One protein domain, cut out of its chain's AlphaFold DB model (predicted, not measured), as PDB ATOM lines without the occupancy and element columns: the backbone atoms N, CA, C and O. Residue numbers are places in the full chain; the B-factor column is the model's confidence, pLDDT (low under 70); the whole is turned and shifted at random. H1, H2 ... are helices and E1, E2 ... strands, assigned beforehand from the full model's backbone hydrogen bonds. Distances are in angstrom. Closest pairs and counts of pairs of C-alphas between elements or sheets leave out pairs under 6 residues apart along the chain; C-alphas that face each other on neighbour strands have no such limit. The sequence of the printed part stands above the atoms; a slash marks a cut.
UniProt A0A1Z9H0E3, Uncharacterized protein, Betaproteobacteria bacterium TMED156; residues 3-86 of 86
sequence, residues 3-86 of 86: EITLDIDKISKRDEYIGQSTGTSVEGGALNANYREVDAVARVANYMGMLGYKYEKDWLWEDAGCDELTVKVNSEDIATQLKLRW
ATOM      1  N   GLU A   3      14.523 -27.751  63.127       97.38
ATOM      2  CA  GLU A   3      13.453 -27.650  62.137       97.38
ATOM      3  C   GLU A   3      12.412 -26.619  62.575       97.38
ATOM      4  O   GLU A   3      12.104 -26.492  63.766       97.38
ATOM      5  N   ILE A   4      11.908 -25.848  61.615       96.56
ATOM      6  CA  ILE A   4      10.904 -24.814  61.838       96.56
ATOM      7  C   ILE A   4       9.920 -24.822  60.691       96.56
ATOM      8  O   ILE A   4      10.314 -24.702  59.533       96.56
ATOM      9  N   THR A   5       8.649 -24.860  61.058       97.19
ATOM     10  CA  THR A   5       7.529 -24.678  60.147       97.19
ATOM     11  C   THR A   5       7.001 -23.259  60.283       97.19
ATOM     12  O   THR A   5       6.776 -22.769  61.395       97.19
ATOM     13  N   LEU A   6       6.846 -22.588  59.149       97.06
ATOM     14  CA  LEU A   6       6.300 -21.246  59.034       97.06
ATOM     15  C   LEU A   6       5.016 -21.292  58.206       97.06
ATOM     16  O   LEU A   6       4.898 -22.074  57.268       97.06
ATOM     17  N   ASP A   7       4.082 -20.414  58.541       96.31
ATOM     18  CA  ASP A   7       2.794 -20.284  57.862       96.31
ATOM     19  C   ASP A   7       2.957 -19.471  56.563       96.31
ATOM     20  O   ASP A   7       3.327 -18.291  56.599       96.31
ATOM     21  N   ILE A   8       2.697 -20.096  55.409       94.94
ATOM     22  CA  ILE A   8       2.842 -19.473  54.084       94.94
ATOM     23  C   ILE A   8       1.918 -18.265  53.936       94.94
ATOM     24  O   ILE A   8       2.310 -17.294  53.277       94.94
ATOM     25  N   ASP A   9       0.745 -18.262  54.570       90.50
ATOM     26  CA  ASP A   9      -0.221 -17.164  54.479       90.50
ATOM     27  C   ASP A   9       0.327 -15.874  55.090       90.50
ATOM     28  O   ASP A   9       0.013 -14.775  54.628       90.50
ATOM     29  N   LYS A  10       1.197 -15.994  56.097       94.00
ATOM     30  CA  LYS A  10       1.864 -14.851  56.734       94.00
ATOM     31  C   LYS A  10       3.075 -14.352  55.956       94.00
ATOM     32  O   LYS A  10       3.489 -13.202  56.132       94.00
ATOM     33  N   ILE A  11       3.675 -15.206  55.129       95.38
ATOM     34  CA  ILE A  11       4.895 -14.885  54.383       95.38
ATOM     35  C   ILE A  11       4.548 -14.342  53.000       95.38
ATOM     36  O   ILE A  11       5.073 -13.299  52.592       95.38
ATOM     37  N   SER A  12       3.716 -15.074  52.259       92.94
ATOM     38  CA  SER A  12       3.455 -14.799  50.854       92.94
ATOM     39  C   SER A  12       2.585 -13.563  50.678       92.94
ATOM     40  O   SER A  12       1.627 -13.335  51.409       92.94
ATOM     41  N   LYS A  13       2.885 -12.782  49.637       89.62
ATOM     42  CA  LYS A  13       2.035 -11.662  49.197       89.62
ATOM     43  C   LYS A  13       1.432 -11.884  47.820       89.62
ATOM     44  O   LYS A  13       1.044 -10.929  47.152       89.62
ATOM     45  N   ARG A  14       1.386 -13.130  47.342       85.69
ATOM     46  CA  ARG A  14       0.908 -13.413  45.980       85.69
ATOM     47  C   ARG A  14      -0.528 -12.974  45.757       85.69
ATOM     48  O   ARG A  14      -0.829 -12.559  44.641       85.69
ATOM     49  N   ASP A  15      -1.347 -12.979  46.805       80.12
ATOM     50  CA  ASP A  15      -2.721 -12.493  46.759       80.12
ATOM     51  C   ASP A  15      -2.842 -11.061  46.201       80.12
ATOM     52  O   ASP A  15      -3.709 -10.808  45.369       80.12
ATOM     53  N   GLU A  16      -1.901 -10.163  46.528       81.50
ATOM     54  CA  GLU A  16      -1.871  -8.780  46.012       81.50
ATOM     55  C   GLU A  16      -1.820  -8.723  44.469       81.50
ATOM     56  O   GLU A  16      -2.251  -7.742  43.864       81.50
ATOM     57  N   TYR A  17      -1.300  -9.770  43.821       78.69
ATOM     58  CA  TYR A  17      -1.090  -9.825  42.372       78.69
ATOM     59  C   TYR A  17      -2.109 -10.686  41.630       78.69
ATOM     60  O   TYR A  17      -2.283 -10.513  40.426       78.69
ATOM     61  N   ILE A  18      -2.738 -11.635  42.321       77.56
ATOM     62  CA  ILE A  18      -3.692 -12.573  41.718       77.56
ATOM     63  C   ILE A  18      -5.137 -12.239  42.091       77.56
ATOM     64  O   ILE A  18      -6.041 -12.706  41.417       77.56
ATOM     65  N   GLY A  19      -5.373 -11.427  43.126       72.56
ATOM     66  CA  GLY A  19      -6.708 -10.991  43.525       72.56
ATOM     67  C   GLY A  19      -7.613 -12.125  44.016       72.56
ATOM     68  O   GLY A  19      -8.805 -12.140  43.698       72.56
ATOM     69  N   GLN A  20      -7.057 -13.090  44.754       74.50
ATOM     70  CA  GLN A  20      -7.808 -14.223  45.299       74.50
ATOM     71  C   GLN A  20      -8.768 -13.737  46.396       74.50
ATOM     72  O   GLN A  20      -9.961 -14.026  46.333       74.50
ATOM     73  N   SER A  21      -8.294 -12.896  47.321       78.81
ATOM     74  CA  SER A  21      -9.118 -12.284  48.376       78.81
ATOM     75  C   SER A  21     -10.114 -11.258  47.843       78.81
ATOM     76  O   SER A  21     -11.144 -11.008  48.467       78.81
ATOM     77  N   THR A  22      -9.827 -10.641  46.694       79.12
ATOM     78  CA  THR A  22     -10.705  -9.643  46.064       79.12
ATOM     79  C   THR A  22     -11.729 -10.263  45.115       79.12
ATOM     80  O   THR A  22     -12.559  -9.539  44.568       79.12
ATOM     81  N   GLY A  23     -11.682 -11.582  44.893       76.06
ATOM     82  CA  GLY A  23     -12.568 -12.283  43.959       76.06
ATOM     83  C   GLY A  23     -12.346 -11.908  42.489       76.06
ATOM     84  O   GLY A  23     -13.194 -12.192  41.649       76.06
ATOM     85  N   THR A  24     -11.222 -11.259  42.171       77.94
ATOM     86  CA  THR A  24     -10.838 -10.860  40.804       77.94
ATOM     87  C   THR A  24      -9.820 -11.813  40.183       77.94
ATOM     88  O   THR A  24      -9.325 -11.556  39.086       77.94
ATOM     89  N   SER A  25      -9.499 -12.896  40.892       75.06
ATOM     90  CA  SER A  25      -8.689 -14.003  40.402       75.06
ATOM     91  C   SER A  25      -9.231 -14.524  39.079       75.06
ATOM     92  O   SER A  25     -10.398 -14.892  38.961       75.06
ATOM     93  N   VAL A  26      -8.355 -14.565  38.080       68.19
ATOM     94  CA  VAL A  26      -8.652 -15.166  36.784       68.19
ATOM     95  C   VAL A  26      -8.352 -16.654  36.916       68.19
ATOM     96  O   VAL A  26      -7.212 -17.012  37.186       68.19
ATOM     97  N   GLU A  27      -9.334 -17.538  36.749       63.22
ATOM     98  CA  GLU A  27      -9.053 -18.977  36.711       63.22
ATOM     99  C   GLU A  27      -8.476 -19.384  35.347       63.22
ATOM    100  O   GLU A  27      -8.967 -18.966  34.298       63.22
ATOM    101  N   GLY A  28      -7.443 -20.235  35.358       52.69
ATOM    102  CA  GLY A  28      -7.008 -20.970  34.168       52.69
ATOM    103  C   GLY A  28      -5.493 -21.027  33.948       52.69
ATOM    104  O   GLY A  28      -4.842 -20.006  33.745       52.69
ATOM    105  N   GLY A  29      -4.954 -22.252  33.916       58.53
ATOM    106  CA  GLY A  29      -3.622 -22.593  33.399       58.53
ATOM    107  C   GLY A  29      -2.486 -22.614  34.429       58.53
ATOM    108  O   GLY A  29      -2.578 -22.014  35.491       58.53
ATOM    109  N   ALA A  30      -1.371 -23.269  34.085       55.59
ATOM    110  CA  ALA A  30      -0.155 -23.363  34.913       55.59
ATOM    111  C   ALA A  30       0.447 -21.998  35.333       55.59
ATOM    112  O   ALA A  30       1.290 -21.929  36.225       55.59
ATOM    113  N   LEU A  31       0.002 -20.902  34.709       52.16
ATOM    114  CA  LEU A  31       0.343 -19.522  35.065       52.16
ATOM    115  C   LEU A  31      -0.442 -18.997  36.286       52.16
ATOM    116  O   LEU A  31       0.013 -18.059  36.935       52.16
ATOM    117  N   ASN A  32      -1.555 -19.645  36.640       57.66
ATOM    118  CA  ASN A  32      -2.394 -19.376  37.811       57.66
ATOM    119  C   ASN A  32      -2.237 -20.430  38.916       57.66
ATOM    120  O   ASN A  32      -3.078 -20.515  39.805       57.66
ATOM    121  N   ALA A  33      -1.145 -21.203  38.920       63.78
ATOM    122  CA  ALA A  33      -0.860 -22.206  39.956       63.78
ATOM    123  C   ALA A  33      -0.613 -21.615  41.361       63.78
ATOM    124  O   ALA A  33      -0.116 -22.313  42.232       63.78
ATOM    125  N   ASN A  34      -0.934 -20.331  41.571       68.50
ATOM    126  CA  ASN A  34      -0.927 -19.667  42.864       68.50
ATOM    127  C   ASN A  34       0.350 -19.968  43.662       68.50
ATOM    128  O   ASN A  34       0.260 -20.432  44.788       68.50
ATOM    129  N   TYR A  35       1.519 -19.755  43.028       81.50
ATOM    130  CA  TYR A  35       2.893 -20.021  43.503       81.50
ATOM    131  C   TYR A  35       3.262 -19.322  44.841       81.50
ATOM    132  O   TYR A  35       4.269 -18.615  44.925       81.50
ATOM    133  N   ARG A  36       2.428 -19.462  45.873       89.19
ATOM    134  CA  ARG A  36       2.547 -18.896  47.221       89.19
ATOM    135  C   ARG A  36       3.693 -19.548  47.959       89.19
ATOM    136  O   ARG A  36       4.490 -18.840  48.555       89.19
ATOM    137  N   GLU A  37       3.822 -20.864  47.819       91.31
ATOM    138  CA  GLU A  37       4.948 -21.651  48.329       91.31
ATOM    139  C   GLU A  37       6.280 -21.096  47.811       91.31
ATOM    140  O   GLU A  37       7.154 -20.728  48.591       91.31
ATOM    141  N   VAL A  38       6.410 -20.925  46.491       91.06
ATOM    142  CA  VAL A  38       7.642 -20.403  45.877       91.06
ATOM    143  C   VAL A  38       7.906 -18.945  46.273       91.06
ATOM    144  O   VAL A  38       9.052 -18.582  46.538       91.06
ATOM    145  N   ASP A  39       6.873 -18.098  46.348       93.19
ATOM    146  CA  ASP A  39       7.010 -16.719  46.846       93.19
ATOM    147  C   ASP A  39       7.443 -16.689  48.321       93.19
ATOM    148  O   ASP A  39       8.317 -15.901  48.686       93.19
ATOM    149  N   ALA A  40       6.897 -17.570  49.162       95.69
ATOM    150  CA  ALA A  40       7.292 -17.694  50.559       95.69
ATOM    151  C   ALA A  40       8.764 -18.110  50.688       95.69
ATOM    152  O   ALA A  40       9.526 -17.437  51.386       95.69
ATOM    153  N   VAL A  41       9.199 -19.128  49.938       96.25
ATOM    154  CA  VAL A  41      10.609 -19.555  49.873       96.25
ATOM    155  C   VAL A  41      11.510 -18.395  49.453       96.25
ATOM    156  O   VAL A  41      12.510 -18.119  50.116       96.25
ATOM    157  N   ALA A  42      11.154 -17.669  48.389       96.00
ATOM    158  CA  ALA A  42      11.944 -16.541  47.895       96.00
ATOM    159  C   ALA A  42      12.066 -15.415  48.936       96.00
ATOM    160  O   ALA A  42      13.134 -14.818  49.097       96.00
ATOM    161  N   ARG A  43      10.993 -15.136  49.682       97.19
ATOM    162  CA  ARG A  43      10.973 -14.124  50.747       97.19
ATOM    163  C   ARG A  43      11.828 -14.517  51.941       97.19
ATOM    164  O   ARG A  43      12.593 -13.675  52.417       97.19
ATOM    165  N   VAL A  44      11.735 -15.769  52.397       97.44
ATOM    166  CA  VAL A  44      12.620 -16.301  53.444       97.44
ATOM    167  C   VAL A  44      14.067 -16.229  52.970       97.44
ATOM    168  O   VAL A  44      14.897 -15.652  53.666       97.44
ATOM    169  N   ALA A  45      14.364 -16.703  51.758       97.81
ATOM    170  CA  ALA A  45      15.716 -16.688  51.209       97.81
ATOM    171  C   ALA A  45      16.317 -15.279  51.151       97.81
ATOM    172  O   ALA A  45      17.451 -15.065  51.588       97.81
ATOM    173  N   ASN A  46      15.544 -14.302  50.671       98.06
ATOM    174  CA  ASN A  46      15.974 -12.912  50.628       98.06
ATOM    175  C   ASN A  46      16.215 -12.345  52.035       98.06
ATOM    176  O   ASN A  46      17.241 -11.713  52.270       98.06
ATOM    177  N   TYR A  47      15.303 -12.587  52.983       97.69
ATOM    178  CA  TYR A  47      15.466 -12.130  54.366       97.69
ATOM    179  C   TYR A  47      16.722 -12.719  55.022       97.69
ATOM    180  O   TYR A  47      17.528 -11.977  55.581       97.69
ATOM    181  N   MET A  48      16.940 -14.027  54.880       97.56
ATOM    182  CA  MET A  48      18.133 -14.702  55.397       97.56
ATOM    183  C   MET A  48      19.415 -14.143  54.770       97.56
ATOM    184  O   MET A  48      20.385 -13.873  55.479       97.56
ATOM    185  N   GLY A  49      19.402 -13.895  53.456       97.62
ATOM    186  CA  GLY A  49      20.516 -13.270  52.745       97.62
ATOM    187  C   GLY A  49      20.811 -11.846  53.226       97.62
ATOM    188  O   GLY A  49      21.975 -11.500  53.416       97.62
ATOM    189  N   MET A  50      19.779 -11.039  53.499       97.88
ATOM    190  CA  MET A  50      19.933  -9.689  54.064       97.88
ATOM    191  C   MET A  50      20.567  -9.697  55.462       97.88
ATOM    192  O   MET A  50      21.254  -8.744  55.822       97.88
ATOM    193  N   LEU A  51      20.361 -10.765  56.237       96.50
ATOM    194  CA  LEU A  51      20.999 -10.970  57.541       96.50
ATOM    195  C   LEU A  51      22.410 -11.577  57.441       96.50
ATOM    196  O   LEU A  51      23.107 -11.683  58.447       96.50
ATOM    197  N   GLY A  52      22.853 -11.952  56.238       97.69
ATOM    198  CA  GLY A  52      24.174 -12.530  55.990       97.69
ATOM    199  C   GLY A  52      24.260 -14.048  56.181       97.69
ATOM    200  O   GLY A  52      25.363 -14.598  56.118       97.69
ATOM    201  N   TYR A  53      23.131 -14.735  56.382       97.94
ATOM    202  CA  TYR A  53      23.092 -16.191  56.508       97.94
ATOM    203  C   TYR A  53      23.218 -16.877  55.146       97.94
ATOM    204  O   TYR A  53      22.648 -16.442  54.142       97.94
ATOM    205  N   LYS A  54      23.958 -17.985  55.110       98.00
ATOM    206  CA  LYS A  54      24.254 -18.740  53.891       98.00
ATOM    207  C   LYS A  54      23.369 -19.978  53.783       98.00
ATOM    208  O   LYS A  54      23.285 -20.772  54.719       98.00
ATOM    209  N   TYR A  55      22.758 -20.155  52.617       97.56
ATOM    210  CA  TYR A  55      22.028 -21.374  52.274       97.56
ATOM    211  C   TYR A  55      22.959 -22.600  52.326       97.56
ATOM    212  O   TYR A  55      24.147 -22.474  52.032       97.56
ATOM    213  N   GLU A  56      22.438 -23.749  52.760       96.75
ATOM    214  CA  GLU A  56      23.153 -25.019  52.998       96.75
ATOM    215  C   GLU A  56      24.265 -24.978  54.061       96.75
ATOM    216  O   GLU A  56      24.930 -25.984  54.313       96.75
ATOM    217  N   LYS A  57      24.454 -23.842  54.740       97.25
ATOM    218  CA  LYS A  57      25.394 -23.709  55.861       97.25
ATOM    219  C   LYS A  57      24.687 -23.291  57.143       97.25
ATOM    220  O   LYS A  57      24.851 -23.932  58.181       97.25
ATOM    221  N   ASP A  58      23.940 -22.198  57.058       98.19
ATOM    222  CA  ASP A  58      23.231 -21.588  58.179       98.19
ATOM    223  C   ASP A  58      21.763 -21.998  58.202       98.19
ATOM    224  O   ASP A  58      21.180 -22.190  59.272       98.19
ATOM    225  N   TRP A  59      21.190 -22.213  57.019       97.94
ATOM    226  CA  TRP A  59      19.830 -22.697  56.860       97.94
ATOM    227  C   TRP A  59      19.639 -23.455  55.543       97.94
ATOM    228  O   TRP A  59      20.421 -23.283  54.608       97.94
ATOM    229  N   LEU A  60      18.594 -24.275  55.462       97.69
ATOM    230  CA  LEU A  60      18.158 -24.952  54.241       97.69
ATOM    231  C   LEU A  60      16.631 -24.962  54.155       97.69
ATOM    232  O   LEU A  60      15.950 -25.016  55.180       97.69
ATOM    233  N   TRP A  61      16.111 -24.937  52.934       96.94
ATOM    234  CA  TRP A  61      14.702 -25.189  52.658       96.94
ATOM    235  C   TRP A  61      14.500 -26.699  52.520       96.94
ATOM    236  O   TRP A  61      15.216 -27.340  51.753       96.94
ATOM    237  N   GLU A  62      13.599 -27.266  53.321       96.38
ATOM    238  CA  GLU A  62      13.345 -28.708  53.348       96.38
ATOM    239  C   GLU A  62      12.111 -29.087  52.542       96.38
ATOM    240  O   GLU A  62      12.195 -29.975  51.698       96.38
ATOM    241  N   ASP A  63      10.988 -28.420  52.802       96.19
ATOM    242  CA  ASP A  63       9.720 -28.722  52.150       96.19
ATOM    243  C   ASP A  63       8.811 -27.489  52.116       96.19
ATOM    244  O   ASP A  63       8.993 -26.546  52.894       96.19
ATOM    245  N   ALA A  64       7.870 -27.461  51.179       93.81
ATOM    246  CA  ALA A  64       6.783 -26.492  51.145       93.81
ATOM    247  C   ALA A  64       5.527 -27.159  50.580       93.81
ATOM    248  O   ALA A  64       5.565 -27.735  49.492       93.81
ATOM    249  N   GLY A  65       4.419 -27.051  51.305       89.12
ATOM    250  CA  GLY A  65       3.147 -27.650  50.921       89.12
ATOM    251  C   GLY A  65       2.092 -27.461  52.002       89.12
ATOM    252  O   GLY A  65       2.423 -27.184  53.150       89.12
ATOM    253  N   CYS A  66       0.815 -27.615  51.642       87.38
ATOM    254  CA  CYS A  66      -0.310 -27.501  52.583       87.38
ATOM    255  C   CYS A  66      -0.295 -26.197  53.411       87.38
ATOM    256  O   CYS A  66      -0.569 -26.226  54.606       87.38
ATOM    257  N   ASP A  67       0.047 -25.071  52.775       90.50
ATOM    258  CA  ASP A  67       0.186 -23.746  53.406       90.50
ATOM    259  C   ASP A  67       1.307 -23.643  54.467       90.50
ATOM    260  O   ASP A  67       1.412 -22.654  55.194       90.50
ATOM    261  N   GLU A  68       2.223 -24.611  54.501       95.62
ATOM    262  CA  GLU A  68       3.370 -24.651  55.403       95.62
ATOM    263  C   GLU A  68       4.703 -24.608  54.641       95.62
ATOM    264  O   GLU A  68       4.881 -25.226  53.590       95.62
ATOM    265  N   LEU A  69       5.670 -23.870  55.193       97.19
ATOM    266  CA  LEU A  69       7.057 -23.826  54.737       97.19
ATOM    267  C   LEU A  69       7.974 -24.356  55.839       97.19
ATOM    268  O   LEU A  69       8.089 -23.738  56.899       97.19
ATOM    269  N   THR A  70       8.691 -25.442  55.555       97.81
ATOM    270  CA  THR A  70       9.636 -26.056  56.493       97.81
ATOM    271  C   THR A  70      11.073 -25.713  56.120       97.81
ATOM    272  O   THR A  70      11.535 -25.935  54.997       97.81
ATOM    273  N   VAL A  71      11.813 -25.175  57.089       97.69
ATOM    274  CA  VAL A  71      13.241 -24.871  56.967       97.69
ATOM    275  C   VAL A  71      14.022 -25.501  58.113       97.69
ATOM    276  O   VAL A  71      13.544 -25.557  59.248       97.69
ATOM    277  N   LYS A  72      15.266 -25.911  57.846       98.38
ATOM    278  CA  LYS A  72      16.220 -26.244  58.913       98.38
ATOM    279  C   LYS A  72      17.216 -25.124  59.099       98.38
ATOM    280  O   LYS A  72      17.706 -24.562  58.127       98.38
ATOM    281  N   VAL A  73      17.571 -24.852  60.345       98.19
ATOM    282  CA  VAL A  73      18.556 -23.836  60.727       98.19
ATOM    283  C   VAL A  73      19.611 -24.435  61.650       98.19
ATOM    284  O   VAL A  73      19.381 -25.443  62.326       98.19
ATOM    285  N   ASN A  74      20.805 -23.852  61.670       97.69
ATOM    286  CA  ASN A  74      21.907 -24.360  62.486       97.69
ATOM    287  C   ASN A  74      21.983 -23.745  63.900       97.69
ATOM    288  O   ASN A  74      22.767 -24.242  64.707       97.69
ATOM    289  N   SER A  75      21.169 -22.729  64.218       97.25
ATOM    290  CA  SER A  75      21.165 -22.050  65.521       97.25
ATOM    291  C   SER A  75      19.760 -21.664  66.007       97.25
ATOM    292  O   SER A  75      18.845 -21.434  65.213       97.25
ATOM    293  N   GLU A  76      19.591 -21.571  67.331       97.12
ATOM    294  CA  GLU A  76      18.334 -21.129  67.956       97.12
ATOM    295  C   GLU A  76      18.047 -19.636  67.740       97.12
ATOM    296  O   GLU A  76      16.884 -19.228  67.699       97.12
ATOM    297  N   ASP A  77      19.085 -18.823  67.542       96.19
ATOM    298  CA  ASP A  77      18.931 -17.394  67.262       96.19
ATOM    299  C   ASP A  77      18.220 -17.176  65.925       96.19
ATOM    300  O   ASP A  77      17.238 -16.433  65.852       96.19
ATOM    301  N   ILE A  78      18.659 -17.885  64.878       97.19
ATOM    302  CA  ILE A  78      18.002 -17.865  63.564       97.19
ATOM    303  C   ILE A  78      16.565 -18.373  63.705       97.19
ATOM    304  O   ILE A  78      15.636 -17.799  63.132       97.19
ATOM    305  N   ALA A  79      16.369 -19.424  64.506       97.06
ATOM    306  CA  ALA A  79      15.053 -20.000  64.711       97.06
ATOM    307  C   ALA A  79      14.058 -19.012  65.319       97.06
ATOM    308  O   ALA A  79      12.922 -18.874  64.861       97.06
ATOM    309  N   THR A  80      14.512 -18.304  66.347       96.31
ATOM    310  CA  THR A  80      13.734 -17.281  67.037       96.31
ATOM    311  C   THR A  80      13.452 -16.100  66.114       96.31
ATOM    312  O   THR A  80      12.323 -15.617  66.070       96.31
ATOM    313  N   GLN A  81      14.438 -15.664  65.327       95.50
ATOM    314  CA  GLN A  81      14.271 -14.572  64.364       95.50
ATOM    315  C   GLN A  81      13.192 -14.876  63.321       95.50
ATOM    316  O   GLN A  81      12.346 -14.020  63.066       95.50
ATOM    317  N   LEU A  82      13.180 -16.087  62.754       95.94
ATOM    318  CA  LEU A  82      12.166 -16.483  61.775       95.94
ATOM    319  C   LEU A  82      10.753 -16.476  62.372       95.94
ATOM    320  O   LEU A  82       9.866 -15.864  61.785       95.94
ATOM    321  N   LYS A  83      10.565 -17.061  63.563       94.81
ATOM    322  CA  LYS A  83       9.264 -17.111  64.264       94.81
ATOM    323  C   LYS A  83       8.754 -15.747  64.732       94.81
ATOM    324  O   LYS A  83       7.561 -15.559  64.939       94.81
ATOM    325  N   LEU A  84       9.657 -14.802  64.999       95.00
ATOM    326  CA  LEU A  84       9.279 -13.428  65.339       95.00
ATOM    327  C   LEU A  84       8.925 -12.612  64.096       95.00
ATOM    328  O   LEU A  84       8.191 -11.630  64.189       95.00
ATOM    329  N   ARG A  85       9.485 -12.983  62.941       94.88
ATOM    330  CA  ARG A  85       9.230 -12.309  61.674       94.88
ATOM    331  C   ARG A  85       7.880 -12.709  61.069       94.88
ATOM    332  O   ARG A  85       7.228 -11.822  60.512       94.88
ATOM    333  N   TRP A  86       7.501 -13.986  61.173       93.88
ATOM    334  CA  TRP A  86       6.273 -14.595  60.641       93.88
ATOM    335  C   TRP A  86       5.699 -15.611  61.638       93.88
ATOM    336  O   TRP A  86       4.459 -15.609  61.852       93.88
TER     337      TRP A  86
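Overview. This is residues 3 to 86 of the 86 residues of an uncharacterized protein of Betaproteobacteria bacterium TMED156 (UniProt A0A1Z9H0E3). A small sheet of three antiparallel strands, in the order E1, E3, E2, has helices H3 and H4 packed along its strands, in two layers, with helices on one face of a sheet. From this body a long loop, residues 19 to 35, reaches away beyond the short helix H2. The printed part has 84 residues, with E1, H1, H2, H3, E2, E3 and H4 along the chain, and its class is mixed, helices and strands. It is only just compact, close to loose, with a radius of gyration of the C-alphas of 14.1 A, and elongated, spanning 42 by 22 by 22 A.

Along the chain. E1, residues 3 to 7, begins at C-alpha 3 (13.453, -27.650, 62.137). E3 is residues 68 to 73, 16.1 A long, and E2 is residues 59 to 65, 18.4 A. H3, residues 36 to 50, measures 20.8 A. H4, residues 76 to 85, measures 14.1 A and ends at C-alpha 85 (9.230, -12.309, 61.674). H1 is residues 8 to 11 and H2 residues 15 to 18.

Arrangement. E2 and E3 form a hairpin, with N 60 and O 72 2.8 A apart, within hydrogen-bond range. E1 and E3 are antiparallel, with N 6 and O 69 at 2.8 A. H3 is on the sheet at a height of 9.3 A, over E3 and only just E2, with 3 C-alphas on it; its closest C-alphas to E2 are Glu 37 and Ala 64, 5.9 A. H4 is on the sheet at 9.1 A, over E3. H1 only grazes the sheet and touches H3, the closest C-alphas being Ile 11 and Ala 40, 5.3 A. H2 is not on the sheet. Every O i to N i+4 pair is within hydrogen-bond range in H3 and H4; H1 and H2 are too short for one.

Size, cuts and confidence. The C-alphas of Gly 28 and Glu 76 are the farthest apart, 42.2 A. The link H2 to H3 is long, and the printed part has no cut. Residues 26 to 34 have pLDDT under 70.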